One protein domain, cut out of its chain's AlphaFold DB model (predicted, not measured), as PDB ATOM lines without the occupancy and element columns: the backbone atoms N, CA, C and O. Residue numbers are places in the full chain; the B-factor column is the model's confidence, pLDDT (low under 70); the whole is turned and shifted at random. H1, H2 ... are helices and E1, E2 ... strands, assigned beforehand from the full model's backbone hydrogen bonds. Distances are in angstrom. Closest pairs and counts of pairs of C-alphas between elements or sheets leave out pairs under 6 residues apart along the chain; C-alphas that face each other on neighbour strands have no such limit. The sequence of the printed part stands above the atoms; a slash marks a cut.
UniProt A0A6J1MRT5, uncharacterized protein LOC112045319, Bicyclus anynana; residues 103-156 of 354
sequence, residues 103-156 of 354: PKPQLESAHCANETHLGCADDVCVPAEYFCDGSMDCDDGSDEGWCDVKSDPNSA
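Overview. This is residues 103 to 156 of the 354 residues of the protein "uncharacterized protein LOC112045319" of Bicyclus anynana (UniProt A0A6J1MRT5). This is a small rounded ball of loops with little regular structure: a tiny two-stranded hairpin, E1 and E2, lies on one side and one short helix, H1, on the other. The 54 printed residues, with two named strands and then one named helix, have only 10 in these elements; the class is mixed, and the sheet is antiparallel, in order E1 - E2. It is compact, with a radius of gyration of the C-alphas of 9.6 A, and spans 26 by 22 by 16 A.

Arrangement. E1, residues 117 to 119, and E2, residues 125 to 127, form an antiparallel hairpin, their directions 140 degrees apart. N 118 and O 126 are within hydrogen-bond range at 2.9 A, as are N 126 and O 118 at 3.1 A. H1, residues 142 to 145, is only just apart from E1, at 8.5 A. H1 is too short for an O i to N i+4 pair; its 1 O i to N i+3 pair is not within range.

Along the chain. E1 is 6.9 A long from C-alpha 117 at (-19.182, -22.713, -36.554), E2 7.0 A, and H1 5.1 A to C-alpha 145 at (-32.055, -13.303, -43.275).

Size, cuts and confidence. The C-alphas farthest apart, of Ala 113 and Val 149, are 26.7 A apart. The printed part has no cut. The link from E2 to H1 is long, 14 residues. Residues 108 to 110 are under pLDDT 70.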
ATOM      1  N   PRO A 103     -36.342 -17.351 -40.357       87.31
ATOM      2  CA  PRO A 103     -36.174 -17.485 -38.916       87.31
ATOM      3  C   PRO A 103     -34.837 -16.891 -38.454       87.31
ATOM      4  O   PRO A 103     -33.893 -16.758 -39.228       87.31
ATOM      5  N   LYS A 104     -34.768 -16.478 -37.184       87.38
ATOM      6  CA  LYS A 104     -33.537 -15.923 -36.607       87.38
ATOM      7  C   LYS A 104     -32.552 -17.061 -36.300       87.38
ATOM      8  O   LYS A 104     -32.983 -18.014 -35.648       87.38
ATOM      9  N   PRO A 105     -31.268 -16.946 -36.678       89.12
ATOM     10  CA  PRO A 105     -30.289 -18.000 -36.440       89.12
ATOM     11  C   PRO A 105     -29.989 -18.201 -34.951       89.12
ATOM     12  O   PRO A 105     -30.095 -17.281 -34.129       89.12
ATOM     13  N   GLN A 106     -29.581 -19.423 -34.614       88.19
ATOM     14  CA  GLN A 106     -29.225 -19.873 -33.272       88.19
ATOM     15  C   GLN A 106     -27.705 -19.805 -33.034       88.19
ATOM     16  O   GLN A 106     -27.079 -20.792 -32.652       88.19
ATOM     17  N   LEU A 107     -27.122 -18.617 -33.230       81.25
ATOM     18  CA  LEU A 107     -25.668 -18.386 -33.275       81.25
ATOM     19  C   LEU A 107     -24.884 -19.056 -32.127       81.25
ATOM     20  O   LEU A 107     -23.911 -19.755 -32.385       81.25
ATOM     21  N   GLU A 108     -25.324 -18.868 -30.877       69.00
ATOM     22  CA  GLU A 108     -24.645 -19.384 -29.671       69.00
ATOM     23  C   GLU A 108     -25.371 -20.570 -29.004       69.00
ATOM     24  O   GLU A 108     -24.810 -21.230 -28.129       69.00
ATOM     25  N   SER A 109     -26.639 -20.821 -29.353       66.38
ATOM     26  CA  SER A 109     -27.462 -21.859 -28.709       66.38
ATOM     27  C   SER A 109     -27.385 -23.215 -29.404       66.38
ATOM     28  O   SER A 109     -27.631 -24.246 -28.764       66.38
ATOM     29  N   ALA A 110     -27.009 -23.234 -30.683       64.69
ATOM     30  CA  ALA A 110     -26.684 -24.467 -31.371       64.69
ATOM     31  C   ALA A 110     -25.417 -25.062 -30.745       64.69
ATOM     32  O   ALA A 110     -24.390 -24.402 -30.607       64.69
ATOM     33  N   HIS A 111     -25.484 -26.326 -30.331       76.62
ATOM     34  CA  HIS A 111     -24.354 -27.034 -29.727       76.62
ATOM     35  C   HIS A 111     -23.358 -27.470 -30.816       76.62
ATOM     36  O   HIS A 111     -23.104 -28.662 -31.000       76.62
ATOM     37  N   CYS A 112     -22.834 -26.510 -31.580       84.75
ATOM     38  CA  CYS A 112     -21.907 -26.778 -32.666       84.75
ATOM     39  C   CYS A 112     -20.607 -27.375 -32.116       84.75
ATOM     40  O   CYS A 112     -20.058 -26.930 -31.111       84.75
ATOM     41  N   ALA A 113     -20.116 -28.426 -32.776       80.81
ATOM     42  CA  ALA A 113     -18.939 -29.166 -32.318       80.81
ATOM     43  C   ALA A 113     -17.630 -28.365 -32.440       80.81
ATOM     44  O   ALA A 113     -16.630 -28.727 -31.821       80.81
ATOM     45  N   ASN A 114     -17.628 -27.313 -33.259       82.12
ATOM     46  CA  ASN A 114     -16.476 -26.470 -33.540       82.12
ATOM     47  C   ASN A 114     -16.785 -25.021 -33.143       82.12
ATOM     48  O   ASN A 114     -17.839 -24.505 -33.500       82.12
ATOM     49  N   GLU A 115     -15.848 -24.369 -32.453       81.38
ATOM     50  CA  GLU A 115     -15.973 -22.977 -31.991       81.38
ATOM     51  C   GLU A 115     -16.020 -21.962 -33.146       81.38
ATOM     52  O   GLU A 115     -16.453 -20.834 -32.949       81.38
ATOM     53  N   THR A 116     -15.595 -22.347 -34.357       87.12
ATOM     54  CA  THR A 116     -15.668 -21.489 -35.555       87.12
ATOM     55  C   THR A 116     -16.966 -21.647 -36.349       87.12
ATOM     56  O   THR A 116     -17.081 -21.072 -37.429       87.12
ATOM     57  N   HIS A 117     -17.896 -22.488 -35.893       90.31
ATOM     58  CA  HIS A 117     -19.182 -22.713 -36.554       90.31
ATOM     59  C   HIS A 117     -20.299 -22.037 -35.767       90.31
ATOM     60  O   HIS A 117     -20.283 -22.031 -34.537       90.31
ATOM     61  N   LEU A 118     -21.278 -21.508 -36.490       91.00
ATOM     62  CA  LEU A 118     -22.471 -20.876 -35.944       91.00
ATOM     63  C   LEU A 118     -23.706 -21.680 -36.374       91.00
ATOM     64  O   LEU A 118     -23.700 -22.357 -37.405       91.00
ATOM     65  N   GLY A 119     -24.748 -21.645 -35.544       90.75
ATOM     66  CA  GLY A 119     -25.986 -22.382 -35.786       90.75
ATOM     67  C   GLY A 119     -27.004 -21.624 -36.631       90.75
ATOM     68  O   GLY A 119     -27.393 -20.507 -36.274       90.75
ATOM     69  N   CYS A 120     -27.501 -22.273 -37.679       91.75
ATOM     70  CA  CYS A 120     -28.737 -21.938 -38.385       91.75
ATOM     71  C   CYS A 120     -29.952 -22.052 -37.438       91.75
ATOM     72  O   CYS A 120     -29.839 -22.524 -36.301       91.75
ATOM     73  N   ALA A 121     -31.141 -21.608 -37.855       90.00
ATOM     74  CA  ALA A 121     -32.323 -21.686 -36.996       90.00
ATOM     75  C   ALA A 121     -32.884 -23.115 -36.865       90.00
ATOM     76  O   ALA A 121     -33.539 -23.415 -35.862       90.00
ATOM     77  N   ASP A 122     -32.586 -23.985 -37.828       88.44
ATOM     78  CA  ASP A 122     -32.896 -25.419 -37.872       88.44
ATOM     79  C   ASP A 122     -31.847 -26.327 -37.185       88.44
ATOM     80  O   ASP A 122     -31.884 -27.548 -37.343       88.44
ATOM     81  N   ASP A 123     -30.945 -25.738 -36.390       86.69
ATOM     82  CA  ASP A 123     -29.850 -26.393 -35.657       86.69
ATOM     83  C   ASP A 123     -28.725 -26.985 -36.539       86.69
ATOM     84  O   ASP A 123     -27.841 -27.686 -36.029       86.69
ATOM     85  N   VAL A 124     -28.699 -26.691 -37.844       90.81
ATOM     86  CA  VAL A 124     -27.546 -26.996 -38.707       90.81
ATOM     87  C   VAL A 124     -26.390 -26.049 -38.374       90.81
ATOM     88  O   VAL A 124     -26.589 -24.866 -38.127       90.81
ATOM     89  N   CYS A 125     -25.159 -26.562 -38.342       91.81
ATOM     90  CA  CYS A 125     -23.969 -25.758 -38.060       91.81
ATOM     91  C   CYS A 125     -23.165 -25.531 -39.339       91.81
ATOM     92  O   CYS A 125     -22.688 -26.501 -39.936       91.81
ATOM     93  N   VAL A 126     -22.938 -24.269 -39.693       92.00
ATOM     94  CA  VAL A 126     -22.092 -23.855 -40.824       92.00
ATOM     95  C   VAL A 126     -20.934 -22.972 -40.327       92.00
ATOM     96  O   VAL A 126     -21.011 -22.434 -39.216       92.00
ATOM     97  N   PRO A 127     -19.814 -22.866 -41.064       92.06
ATOM     98  CA  PRO A 127     -18.721 -21.959 -40.713       92.06
ATOM     99  C   PRO A 127     -19.204 -20.520 -40.497       92.06
ATOM    100  O   PRO A 127     -20.050 -20.033 -41.239       92.06
ATOM    101  N   ALA A 128     -18.641 -19.821 -39.506       89.31
ATOM    102  CA  ALA A 128     -19.028 -18.444 -39.198       89.31
ATOM    103  C   ALA A 128     -18.877 -17.501 -40.401       89.31
ATOM    104  O   ALA A 128     -19.671 -16.586 -40.549       89.31
ATOM    105  N   GLU A 129     -17.895 -17.746 -41.271       87.75
ATOM    106  CA  GLU A 129     -17.642 -16.967 -42.491       87.75
ATOM    107  C   GLU A 129     -18.746 -17.065 -43.554       87.75
ATOM    108  O   GLU A 129     -18.789 -16.198 -44.417       87.75
ATOM    109  N   TYR A 130     -19.636 -18.063 -43.474       89.94
ATOM    110  CA  TYR A 130     -20.786 -18.217 -44.381       89.94
ATOM    111  C   TYR A 130     -22.036 -17.493 -43.873       89.94
ATOM    112  O   TYR A 130     -23.061 -17.452 -44.535       89.94
ATOM    113  N   PHE A 131     -21.978 -16.894 -42.680       90.88
ATOM    114  CA  PHE A 131     -23.044 -16.003 -42.246       90.88
ATOM    115  C   PHE A 131     -22.875 -14.640 -42.899       90.88
ATOM    116  O   PHE A 131     -21.838 -13.988 -42.731       90.88
ATOM    117  N   CYS A 132     -23.947 -14.167 -43.526       88.62
ATOM    118  CA  CYS A 132     -24.027 -12.842 -44.114       88.62
ATOM    119  C   CYS A 132     -23.047 -12.610 -45.276       88.62
ATOM    120  O   CYS A 132     -22.607 -11.476 -45.513       88.62
ATOM    121  N   ASP A 133     -22.709 -13.676 -45.996       85.69
ATOM    122  CA  ASP A 133     -21.773 -13.664 -47.115       85.69
ATOM    123  C   ASP A 133     -22.478 -13.527 -48.472       85.69
ATOM    124  O   ASP A 133     -21.845 -13.236 -49.487       85.69
ATOM    125  N   GLY A 134     -23.805 -13.628 -48.506       81.50
ATOM    126  CA  GLY A 134     -24.580 -13.520 -49.727       81.50
ATOM    127  C   GLY A 134     -24.957 -14.846 -50.381       81.50
ATOM    128  O   GLY A 134     -25.709 -14.794 -51.363       81.50
ATOM    129  N   SER A 135     -24.490 -15.984 -49.881       85.12
ATOM    130  CA  SER A 135     -24.899 -17.336 -50.277       85.12
ATOM    131  C   SER A 135     -25.915 -17.891 -49.284       85.12
ATOM    132  O   SER A 135     -25.905 -17.539 -48.121       85.12
ATOM    133  N   MET A 136     -26.838 -18.736 -49.750       86.88
ATOM    134  CA  MET A 136     -27.701 -19.488 -48.835       86.88
ATOM    135  C   MET A 136     -27.027 -20.824 -48.525       86.88
ATOM    136  O   MET A 136     -27.068 -21.730 -49.363       86.88
ATOM    137  N   ASP A 137     -26.433 -20.935 -47.345       91.44
ATOM    138  CA  ASP A 137     -25.763 -22.131 -46.832       91.44
ATOM    139  C   ASP A 137     -26.631 -22.882 -45.817       91.44
ATOM    140  O   ASP A 137     -26.589 -24.113 -45.748       91.44
ATOM    141  N   CYS A 138     -27.466 -22.165 -45.063       90.56
ATOM    142  CA  CYS A 138     -28.535 -22.769 -44.276       90.56
ATOM    143  C   CYS A 138     -29.734 -23.130 -45.175       90.56
ATOM    144  O   CYS A 138     -30.240 -22.291 -45.925       90.56
ATOM    145  N   ASP A 139     -30.278 -24.345 -45.030       89.19
ATOM    146  CA  ASP A 139     -31.480 -24.786 -45.767       89.19
ATOM    147  C   ASP A 139     -32.706 -23.886 -45.483       89.19
ATOM    148  O   ASP A 139     -33.608 -23.749 -46.315       89.19
ATOM    149  N   ASP A 140     -32.739 -23.249 -44.308       87.44
ATOM    150  CA  ASP A 140     -33.773 -22.304 -43.877       87.44
ATOM    151  C   ASP A 140     -33.466 -20.823 -44.205       87.44
ATOM    152  O   ASP A 140     -34.308 -19.951 -43.951       87.44
ATOM    153  N   GLY A 141     -32.285 -20.536 -44.768       86.81
ATOM    154  CA  GLY A 141     -31.788 -19.200 -45.117       86.81
ATOM    155  C   GLY A 141     -31.506 -18.269 -43.933       86.81
ATOM    156  O   GLY A 141     -31.432 -17.051 -44.117       86.81
ATOM    157  N   SER A 142     -31.449 -18.796 -42.705       91.50
ATOM    158  CA  SER A 142     -31.290 -18.001 -41.476       91.50
ATOM    159  C   SER A 142     -29.939 -17.293 -41.346       91.50
ATOM    160  O   SER A 142     -29.859 -16.278 -40.650       91.50
ATOM    161  N   ASP A 143     -28.924 -17.782 -42.046       91.06
ATOM    162  CA  ASP A 143     -27.615 -17.160 -42.262       91.06
ATOM    163  C   ASP A 143     -27.694 -15.801 -42.966       91.06
ATOM    164  O   ASP A 143     -26.999 -14.871 -42.571       91.06
ATOM    165  N   GLU A 144     -28.600 -15.650 -43.932       88.06
ATOM    166  CA  GLU A 144     -28.711 -14.452 -44.778       88.06
ATOM    167  C   GLU A 144     -29.881 -13.531 -44.397       88.06
ATOM    168  O   GLU A 144     -29.969 -12.363 -44.794       88.06
ATOM    169  N   GLY A 145     -30.839 -14.043 -43.622       84.88
ATOM    170  CA  GLY A 145     -32.055 -13.303 -43.275       84.88
ATOM    171  C   GLY A 145     -31.858 -12.158 -42.284       84.88
ATOM    172  O   GLY A 145     -32.683 -11.236 -42.238       84.88
ATOM    173  N   TRP A 146     -30.790 -12.211 -41.481       86.12
ATOM    174  CA  TRP A 146     -30.599 -11.376 -40.288       86.12
ATOM    175  C   TRP A 146     -29.260 -10.637 -40.274       86.12
ATOM    176  O   TRP A 146     -28.612 -10.517 -39.241       86.12
ATOM    177  N   CYS A 147     -28.896 -10.061 -41.413       83.38
ATOM    178  CA  CYS A 147     -27.622  -9.370 -41.597       83.38
ATOM    179  C   CYS A 147     -27.691  -7.852 -41.416       83.38
ATOM    180  O   CYS A 147     -27.138  -7.079 -42.191       83.38
ATOM    181  N   ASP A 148     -28.454  -7.389 -40.426       80.94
ATOM    182  CA  ASP A 148     -28.404  -5.982 -40.042       80.94
ATOM    183  C   ASP A 148     -27.274  -5.735 -39.042       80.94
ATOM    184  O   ASP A 148     -26.876  -6.628 -38.303       80.94
ATOM    185  N   VAL A 149     -26.835  -4.481 -38.939       75.81
ATOM    186  CA  VAL A 149     -25.763  -4.012 -38.040       75.81
ATOM    187  C   VAL A 149     -25.847  -4.533 -36.591       75.81
ATOM    188  O   VAL A 149     -24.846  -4.491 -35.880       75.81
ATOM    189  N   LYS A 150     -27.022  -4.944 -36.092       79.94
ATOM    190  CA  LYS A 150     -27.182  -5.482 -34.731       79.94
ATOM    191  C   LYS A 150     -27.252  -7.004 -34.654       79.94
ATOM    192  O   LYS A 150     -27.089  -7.533 -33.556       79.94
ATOM    193  N   SER A 151     -27.595  -7.666 -35.748       84.81
ATOM    194  CA  SER A 151     -27.882  -9.102 -35.780       84.81
ATOM    195  C   SER A 151     -26.812  -9.894 -36.527       84.81
ATOM    196  O   SER A 151     -26.690 -11.087 -36.272       84.81
ATOM    197  N   ASP A 152     -26.034  -9.228 -37.384       86.75
ATOM    198  CA  ASP A 152     -24.932  -9.820 -38.130       86.75
ATOM    199  C   ASP A 152     -23.777 -10.213 -37.177       86.75
ATOM    200  O   ASP A 152     -23.176  -9.328 -36.542       86.75
ATOM    201  N   PRO A 153     -23.457 -11.520 -37.061       85.69
ATOM    202  CA  PRO A 153     -22.361 -12.005 -36.224       85.69
ATOM    203  C   PRO A 153     -20.984 -11.510 -36.686       85.69
ATOM    204  O   PRO A 153     -20.086 -11.360 -35.859       85.69
ATOM    205  N   ASN A 154     -20.835 -11.222 -37.978       86.50
ATOM    206  CA  ASN A 154     -19.603 -10.776 -38.621       86.50
ATOM    207  C   ASN A 154     -19.578  -9.257 -38.841       86.50
ATOM    208  O   ASN A 154     -18.721  -8.745 -39.563       86.50
ATOM    209  N   SER A 155     -20.494  -8.517 -38.207       88.00
ATOM    210  CA  SER A 155     -20.562  -7.066 -38.359       88.00
ATOM    211  C   SER A 155     -19.236  -6.383 -38.011       88.00
ATOM    212  O   SER A 155     -18.631  -6.607 -36.959       88.00
ATOM    213  N   ALA A 156     -18.801  -5.485 -38.897       89.56
ATOM    214  CA  ALA A 156     -17.558  -4.754 -38.711       89.56
ATOM    215  C   ALA A 156     -17.578  -3.931 -37.410       89.56
ATOM    216  O   ALA A 156     -18.533  -3.203 -37.103       89.56
TER     217      ALA A 156